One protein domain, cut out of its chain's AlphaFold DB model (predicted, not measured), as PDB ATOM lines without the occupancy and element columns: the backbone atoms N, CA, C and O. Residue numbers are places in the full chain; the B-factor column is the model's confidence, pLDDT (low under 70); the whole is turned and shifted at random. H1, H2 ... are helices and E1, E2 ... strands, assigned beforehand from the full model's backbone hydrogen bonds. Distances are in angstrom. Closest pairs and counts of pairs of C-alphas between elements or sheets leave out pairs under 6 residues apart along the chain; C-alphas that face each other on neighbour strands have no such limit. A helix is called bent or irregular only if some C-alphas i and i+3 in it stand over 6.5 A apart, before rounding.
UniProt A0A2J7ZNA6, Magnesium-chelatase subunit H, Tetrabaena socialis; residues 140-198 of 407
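AT A GLANCE: This is residues 140 to 198 of the 407 residues of the protein "Magnesium-chelatase subunit H" of Tetrabaena socialis (UniProt A0A2J7ZNA6). H1 and H2 follow one another along the longest axis, and the chain then folds back beside them with a small parallel strand pair, E1 and E2, and irregular H3, which packs on H1. Residues 140 to 146 of H1 stick out. The printed part has 59 residues, with order H1, H2, E1, H3, E2; it is mostly helix, loose, radius of gyration of the C-alphas 13.3 A, spans 45 by 23 by 12 A.

IN THESE COORDINATES: H1, residues 140 to 155, begins at C-alpha (-55.530, 29.058, -68.786) and measures 22.4 A. H2, 159 to 169, measures 15.7 A. E1 is 176 to 178, H3 182 to 189, and E2 195 to 197, ending at C-alpha (-44.894, 31.852, -38.758).

HOW THE PARTS SIT: H1 touches H3 with residues 150 to 154 alone, closest C-alphas Ile 151 and Thr 187, 5.9 A, at a steep tilt of 62 degrees, the same way. E1, H3 and E2 form a strand-helix-strand unit, parallel neighbour strands with a helix between, its crossover right-handed; N 197 and O 177 are 2.9 A apart, within hydrogen-bond range. H2 and H3 are apart. Every O i to N i+4 pair is within range in H1 and H2; H3, irregular with C-alphas 184 and 187 9.5 A apart, has 1 of 4, and 0 of 5 O i to N i+3 pairs.

THE WHOLE: The farthest C-alphas, Val 140 and Gly 170, are 45.4 A apart. The printed part has no cut, no link is long, and no printed residue is under 70 in pLDDT.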
ATOM      1  N   VAL A 140     -56.226  29.785 -69.860       90.88
ATOM      2  CA  VAL A 140     -55.530  29.058 -68.786       90.88
ATOM      3  C   VAL A 140     -54.019  29.254 -68.896       90.88
ATOM      4  O   VAL A 140     -53.362  29.533 -67.898       90.88
ATOM      5  N   LEU A 141     -53.457  29.153 -70.104       92.19
ATOM      6  CA  LEU A 141     -52.025  29.373 -70.320       92.19
ATOM      7  C   LEU A 141     -51.598  30.808 -69.990       92.19
ATOM      8  O   LEU A 141     -50.532  30.998 -69.409       92.19
ATOM      9  N   ALA A 142     -52.420  31.802 -70.331       92.94
ATOM     10  CA  ALA A 142     -52.152  33.199 -70.004       92.94
ATOM     11  C   ALA A 142     -52.128  33.426 -68.485       92.94
ATOM     12  O   ALA A 142     -51.163  33.997 -67.984       92.94
ATOM     13  N   ALA A 143     -53.117  32.901 -67.752       92.12
ATOM     14  CA  ALA A 143     -53.160  33.000 -66.292       92.12
ATOM     15  C   ALA A 143     -51.957  32.308 -65.624       92.12
ATOM     16  O   ALA A 143     -51.334  32.861 -64.723       92.12
ATOM     17  N   ARG A 144     -51.572  31.118 -66.108       91.19
ATOM     18  CA  ARG A 144     -50.384  30.403 -65.609       91.19
ATOM     19  C   ARG A 144     -49.084  31.143 -65.896       91.19
ATOM     20  O   ARG A 144     -48.160  31.089 -65.092       91.19
ATOM     21  N   LEU A 145     -48.994  31.813 -67.042       94.44
ATOM     22  CA  LEU A 145     -47.836  32.633 -67.373       94.44
ATOM     23  C   LEU A 145     -47.747  33.858 -66.459       94.44
ATOM     24  O   LEU A 145     -46.654  34.186 -66.011       94.44
ATOM     25  N   GLU A 146     -48.870  34.511 -66.166       93.94
ATOM     26  CA  GLU A 146     -48.925  35.644 -65.240       93.94
ATOM     27  C   GLU A 146     -48.461  35.242 -63.832       93.94
ATOM     28  O   GLU A 146     -47.528  35.844 -63.302       93.94
ATOM     29  N   GLU A 147     -48.997  34.139 -63.301       92.06
ATOM     30  CA  GLU A 147     -48.570  33.536 -62.031       92.06
ATOM     31  C   GLU A 147     -47.065  33.202 -62.036       92.06
ATOM     32  O   GLU A 147     -46.330  33.548 -61.111       92.06
ATOM     33  N   ALA A 148     -46.555  32.590 -63.110       92.69
ATOM     34  CA  ALA A 148     -45.135  32.256 -63.226       92.69
ATOM     35  C   ALA A 148     -44.228  33.499 -63.266       92.69
ATOM     36  O   ALA A 148     -43.120  33.484 -62.718       92.69
ATOM     37  N   LEU A 149     -44.671  34.577 -63.919       95.25
ATOM     38  CA  LEU A 149     -43.944  35.845 -63.960       95.25
ATOM     39  C   LEU A 149     -43.914  36.516 -62.583       95.25
ATOM     40  O   LEU A 149     -42.867  37.053 -62.207       95.25
ATOM     41  N   GLU A 150     -45.011  36.446 -61.830       93.88
ATOM     42  CA  GLU A 150     -45.089  36.930 -60.451       93.88
ATOM     43  C   GLU A 150     -44.150  36.142 -59.530       93.88
ATOM     44  O   GLU A 150     -43.282  36.741 -58.891       93.88
ATOM     45  N   ILE A 151     -44.231  34.806 -59.540       93.25
ATOM     46  CA  ILE A 151     -43.338  33.928 -58.765       93.25
ATOM     47  C   ILE A 151     -41.875  34.245 -59.082       93.25
ATOM     48  O   ILE A 151     -41.073  34.453 -58.172       93.25
ATOM     49  N   ARG A 152     -41.513  34.350 -60.370       93.50
ATOM     50  CA  ARG A 152     -40.152  34.724 -60.784       93.50
ATOM     51  C   ARG A 152     -39.751  36.083 -60.212       93.50
ATOM     52  O   ARG A 152     -38.631  36.234 -59.737       93.50
ATOM     53  N   SER A 153     -40.637  37.075 -60.284       93.88
ATOM     54  CA  SER A 153     -40.369  38.417 -59.768       93.88
ATOM     55  C   SER A 153     -40.133  38.417 -58.259       93.88
ATOM     56  O   SER A 153     -39.263  39.144 -57.786       93.88
ATOM     57  N   LEU A 154     -40.879  37.610 -57.504       91.62
ATOM     58  CA  LEU A 154     -40.718  37.480 -56.057       91.62
ATOM     59  C   LEU A 154     -39.445  36.703 -55.690       91.62
ATOM     60  O   LEU A 154     -38.713  37.129 -54.802       91.62
ATOM     61  N   LEU A 155     -39.120  35.627 -56.413       89.94
ATOM     62  CA  LEU A 155     -37.881  34.859 -56.219       89.94
ATOM     63  C   LEU A 155     -36.616  35.678 -56.518       89.94
ATOM     64  O   LEU A 155     -35.571  35.450 -55.914       89.94
ATOM     65  N   LEU A 156     -36.698  36.649 -57.433       90.50
ATOM     66  CA  LEU A 156     -35.594  37.570 -57.709       90.50
ATOM     67  C   LEU A 156     -35.342  38.571 -56.569       90.50
ATOM     68  O   LEU A 156     -34.297  39.217 -56.563       90.50
ATOM     69  N   GLN A 157     -36.239  38.686 -55.583       86.38
ATOM     70  CA  GLN A 157     -36.055  39.539 -54.399       86.38
ATOM     71  C   GLN A 157     -35.185  38.866 -53.319       86.38
ATOM     72  O   GLN A 157     -35.483  38.936 -52.129       86.38
ATOM     73  N   ASN A 158     -34.083  38.234 -53.720       79.31
ATOM     74  CA  ASN A 158     -33.207  37.463 -52.833       79.31
ATOM     75  C   ASN A 158     -32.338  38.319 -51.888       79.31
ATOM     76  O   ASN A 158     -31.782  37.799 -50.924       79.31
ATOM     77  N   THR A 159     -32.233  39.636 -52.107       85.88
ATOM     78  CA  THR A 159     -31.486  40.533 -51.201       85.88
ATOM     79  C   THR A 159     -32.142  40.638 -49.825       85.88
ATOM     80  O   THR A 159     -31.469  40.911 -48.832       85.88
ATOM     81  N   GLN A 160     -33.447  40.367 -49.750       88.06
ATOM     82  CA  GLN A 160     -34.235  40.519 -48.533       88.06
ATOM     83  C   GLN A 160     -33.818  39.558 -47.419       88.06
ATOM     84  O   GLN A 160     -34.023  39.872 -46.249       88.06
ATOM     85  N   GLU A 161     -33.203  38.421 -47.752       92.94
ATOM     86  CA  GLU A 161     -32.662  37.486 -46.764       92.94
ATOM     87  C   GLU A 161     -31.540  38.135 -45.952       92.94
ATOM     88  O   GLU A 161     -31.603  38.174 -44.720       92.94
ATOM     89  N   LEU A 162     -30.552  38.722 -46.635       94.00
ATOM     90  CA  LEU A 162     -29.441  39.401 -45.975       94.00
ATOM     91  C   LEU A 162     -29.908  40.689 -45.287       94.00
ATOM     92  O   LEU A 162     -29.532  40.942 -44.142       94.00
ATOM     93  N   ASP A 163     -30.783  41.464 -45.933       92.69
ATOM     94  CA  ASP A 163     -31.362  42.678 -45.345       92.69
ATOM     95  C   ASP A 163     -32.167  42.369 -44.074       92.69
ATOM     96  O   ASP A 163     -32.134  43.132 -43.105       92.69
ATOM     97  N   GLY A 164     -32.895  41.249 -44.059       93.44
ATOM     98  CA  GLY A 164     -33.640  40.760 -42.903       93.44
ATOM     99  C   GLY A 164     -32.718  40.430 -41.731       93.44
ATOM    100  O   GLY A 164     -32.965  40.887 -40.614       93.44
ATOM    101  N   VAL A 165     -31.617  39.719 -41.993       95.19
ATOM    102  CA  VAL A 165     -30.596  39.403 -40.979       95.19
ATOM    103  C   VAL A 165     -29.939  40.673 -40.438       95.19
ATOM    104  O   VAL A 165     -29.856  40.847 -39.223       95.19
ATOM    105  N   LEU A 166     -29.513  41.591 -41.310       96.06
ATOM    106  CA  LEU A 166     -28.902  42.859 -40.894       96.06
ATOM    107  C   LEU A 166     -29.870  43.706 -40.060       96.06
ATOM    108  O   LEU A 166     -29.478  44.269 -39.039       96.06
ATOM    109  N   ARG A 167     -31.150  43.748 -40.450       95.81
ATOM    110  CA  ARG A 167     -32.200  44.428 -39.686       95.81
ATOM    111  C   ARG A 167     -32.376  43.808 -38.301       95.81
ATOM    112  O   ARG A 167     -32.433  44.559 -37.332       95.81
ATOM    113  N   ALA A 168     -32.420  42.479 -38.197       96.62
ATOM    114  CA  ALA A 168     -32.529  41.784 -36.914       96.62
ATOM    115  C   ALA A 168     -31.323  42.067 -36.002       96.62
ATOM    116  O   ALA A 168     -31.503  42.393 -34.830       96.62
ATOM    117  N   LEU A 169     -30.099  42.010 -36.542       97.31
ATOM    118  CA  LEU A 169     -28.870  42.304 -35.793       97.31
ATOM    119  C   LEU A 169     -28.794  43.765 -35.330       97.31
ATOM    120  O   LEU A 169     -28.246  44.045 -34.268       97.31
ATOM    121  N   GLY A 170     -29.383  44.691 -36.091       97.69
ATOM    122  CA  GLY A 170     -29.552  46.090 -35.695       97.69
ATOM    123  C   GLY A 170     -30.673  46.338 -34.677       97.69
ATOM    124  O   GLY A 170     -30.945  47.494 -34.364       97.69
ATOM    125  N   GLY A 171     -31.356  45.295 -34.188       96.75
ATOM    126  CA  GLY A 171     -32.502  45.416 -33.279       96.75
ATOM    127  C   GLY A 171     -33.791  45.909 -33.948       96.75
ATOM    128  O   GLY A 171     -34.711  46.354 -33.267       96.75
ATOM    129  N   GLY A 172     -33.861  45.867 -35.280       97.00
ATOM    130  CA  GLY A 172     -35.031  46.265 -36.056       97.00
ATOM    131  C   GLY A 172     -36.095  45.169 -36.164       97.00
ATOM    132  O   GLY A 172     -35.829  43.981 -35.985       97.00
ATOM    133  N   TYR A 173     -37.317  45.572 -36.513       96.50
ATOM    134  CA  TYR A 173     -38.448  44.660 -36.699       96.50
ATOM    135  C   TYR A 173     -38.401  43.961 -38.067       96.50
ATOM    136  O   TYR A 173     -38.495  44.616 -39.106       96.50
ATOM    137  N   VAL A 174     -38.277  42.632 -38.076       95.31
ATOM    138  CA  VAL A 174     -38.376  41.814 -39.297       95.31
ATOM    139  C   VAL A 174     -39.842  41.487 -39.561       95.31
ATOM    140  O   VAL A 174     -40.521  40.943 -38.690       95.31
ATOM    141  N   LEU A 175     -40.322  41.824 -40.760       92.50
ATOM    142  CA  LEU A 175     -41.719  41.618 -41.138       92.50
ATOM    143  C   LEU A 175     -42.091  40.126 -41.096       92.50
ATOM    144  O   LEU A 175     -41.306  39.305 -41.585       92.50
ATOM    145  N   PRO A 176     -43.256  39.780 -40.525       92.94
ATOM    146  CA  PRO A 176     -43.741  38.411 -40.489       92.94
ATOM    147  C   PRO A 176     -44.261  37.969 -41.859       92.94
ATOM    148  O   PRO A 176     -44.708  38.808 -42.637       92.94
ATOM    149  N   GLU A 177     -44.222  36.665 -42.125       90.19
ATOM    150  CA  GLU A 177     -44.867  36.059 -43.298       90.19
ATOM    151  C   GLU A 177     -45.284  34.610 -43.007       90.19
ATOM    152  O   GLU A 177     -44.734  33.970 -42.107       90.19
ATOM    153  N   ALA A 178     -46.245  34.070 -43.752       87.88
ATOM    154  CA  ALA A 178     -46.609  32.662 -43.619       87.88
ATOM    155  C   ALA A 178     -45.487  31.741 -44.138       87.88
ATOM    156  O   ALA A 178     -45.027  31.863 -45.272       87.88
ATOM    157  N   GLY A 179     -45.061  30.780 -43.315       87.31
ATOM    158  CA  GLY A 179     -44.202  29.686 -43.771       87.31
ATOM    159  C   GLY A 179     -45.018  28.616 -44.504       87.31
ATOM    160  O   GLY A 179     -46.114  28.270 -44.064       87.31
ATOM    161  N   GLY A 180     -44.480  28.056 -45.587       85.06
ATOM    162  CA  GLY A 180     -45.170  27.026 -46.366       85.06
ATOM    163  C   GLY A 180     -44.309  26.444 -47.483       85.06
ATOM    164  O   GLY A 180     -43.082  26.521 -47.440       85.06
ATOM    165  N   ASP A 181     -44.964  25.835 -48.465       85.81
ATOM    166  CA  ASP A 181     -44.333  25.199 -49.626       85.81
ATOM    167  C   ASP A 181     -44.746  25.954 -50.891       85.81
ATOM    168  O   ASP A 181     -45.934  26.144 -51.137       85.81
ATOM    169  N   LEU A 182     -43.779  26.409 -51.692       86.81
ATOM    170  CA  LEU A 182     -44.048  27.225 -52.882       86.81
ATOM    171  C   LEU A 182     -44.909  26.486 -53.916       86.81
ATOM    172  O   LEU A 182     -45.740  27.100 -54.581       86.81
ATOM    173  N   LEU A 183     -44.735  25.171 -54.051       85.88
ATOM    174  CA  LEU A 183     -45.501  24.355 -54.993       85.88
ATOM    175  C   LEU A 183     -46.950  24.159 -54.527       85.88
ATOM    176  O   LEU A 183     -47.836  23.970 -55.360       85.88
ATOM    177  N   ARG A 184     -47.200  24.198 -53.211       83.50
ATOM    178  CA  ARG A 184     -48.535  24.030 -52.613       83.50
ATOM    179  C   ARG A 184     -49.274  25.347 -52.373       83.50
ATOM    180  O   ARG A 184     -50.471  25.427 -52.641       83.50
ATOM    181  N   ASP A 185     -48.585  26.345 -51.834       83.31
ATOM    182  CA  ASP A 185     -49.146  27.609 -51.347       83.31
ATOM    183  C   ASP A 185     -48.902  28.790 -52.305       83.31
ATOM    184  O   ASP A 185     -49.485  29.862 -52.122       83.31
ATOM    185  N   GLY A 186     -48.096  28.599 -53.355       87.12
ATOM    186  CA  GLY A 186     -47.882  29.588 -54.410       87.12
ATOM    187  C   GLY A 186     -47.155  30.840 -53.920       87.12
ATOM    188  O   GLY A 186     -46.247  30.780 -53.095       87.12
ATOM    189  N   THR A 187     -47.550  32.007 -54.429       88.25
ATOM    190  CA  THR A 187     -46.895  33.290 -54.116       88.25
ATOM    191  C   THR A 187     -47.030  33.714 -52.653       88.25
ATOM    192  O   THR A 187     -46.245  34.541 -52.202       88.25
ATOM    193  N   GLY A 188     -47.951  33.118 -51.886       85.62
ATOM    194  CA  GLY A 188     -48.215  33.477 -50.487       85.62
ATOM    195  C   GLY A 188     -47.091  33.157 -49.494       85.62
ATOM    196  O   GLY A 188     -47.189  33.566 -48.343       85.62
ATOM    197  N   VAL A 189     -46.046  32.436 -49.913       88.06
ATOM    198  CA  VAL A 189     -44.850  32.146 -49.091       88.06
ATOM    199  C   VAL A 189     -43.627  32.968 -49.511       88.06
ATOM    200  O   VAL A 189     -42.528  32.775 -48.989       88.06
ATOM    201  N   LEU A 190     -43.799  33.859 -50.489       90.44
ATOM    202  CA  LEU A 190     -42.765  34.735 -51.022       90.44
ATOM    203  C   LEU A 190     -43.125  36.207 -50.753       90.44
ATOM    204  O   LEU A 190     -44.304  36.551 -50.703       90.44
ATOM    205  N   PRO A 191     -42.136  37.114 -50.657       90.25
ATOM    206  CA  PRO A 191     -40.693  36.891 -50.794       90.25
ATOM    207  C   PRO A 191     -40.047  36.285 -49.535       90.25
ATOM    208  O   PRO A 191     -40.601  36.337 -48.439       90.25
ATOM    209  N   THR A 192     -38.837  35.741 -49.687       90.25
ATOM    210  CA  THR A 192     -38.031  35.232 -48.566       90.25
ATOM    211  C   THR A 192     -37.421  36.378 -47.735       90.25
ATOM    212  O   THR A 192     -37.625  37.563 -48.006       90.25
ATOM    213  N   GLY A 193     -36.700  36.052 -46.654       90.88
ATOM    214  CA  GLY A 193     -36.136  37.066 -45.749       90.88
ATOM    215  C   GLY A 193     -37.162  37.695 -44.800       90.88
ATOM    216  O   GLY A 193     -37.055  38.864 -44.417       90.88
ATOM    217  N   ARG A 194     -38.186  36.921 -44.442       91.44
ATOM    218  CA  ARG A 194     -39.257  37.287 -43.509       91.44
ATOM    219  C   ARG A 194     -39.191  36.435 -42.245       91.44
ATOM    220  O   ARG A 194     -38.599  35.358 -42.237       91.44
ATOM    221  N   ASN A 195     -39.797  36.927 -41.168       93.94
ATOM    222  CA  ASN A 195     -39.935  36.181 -39.924       93.94
ATOM    223  C   ASN A 195     -41.127  35.224 -40.039       93.94
ATOM    224  O   ASN A 195     -42.268  35.601 -39.766       93.94
ATOM    225  N   ILE A 196     -40.864  34.010 -40.515       93.50
ATOM    226  CA  ILE A 196     -41.930  33.068 -40.845       93.50
ATOM    227  C   ILE A 196     -42.716  32.613 -39.612       93.50
ATOM    228  O   ILE A 196     -42.149  32.366 -38.546       93.50
ATOM    229  N   HIS A 197     -44.025  32.444 -39.769       91.25
ATOM    230  CA  HIS A 197     -44.894  31.852 -38.758       91.25
ATOM    231  C   HIS A 197     -45.703  30.679 -39.317       91.25
ATOM    232  O   HIS A 197     -45.940  30.567 -40.520       91.25
ATOM    233  N   ALA A 198     -46.143  29.800 -38.417       88.25
ATOM    234  CA  ALA A 198     -47.035  28.692 -38.739       88.25
ATOM    235  C   ALA A 198     -48.496  29.172 -38.906       88.25
ATOM    236  O   ALA A 198     -48.775  30.362 -39.068       88.25
TER     237      ALA A 198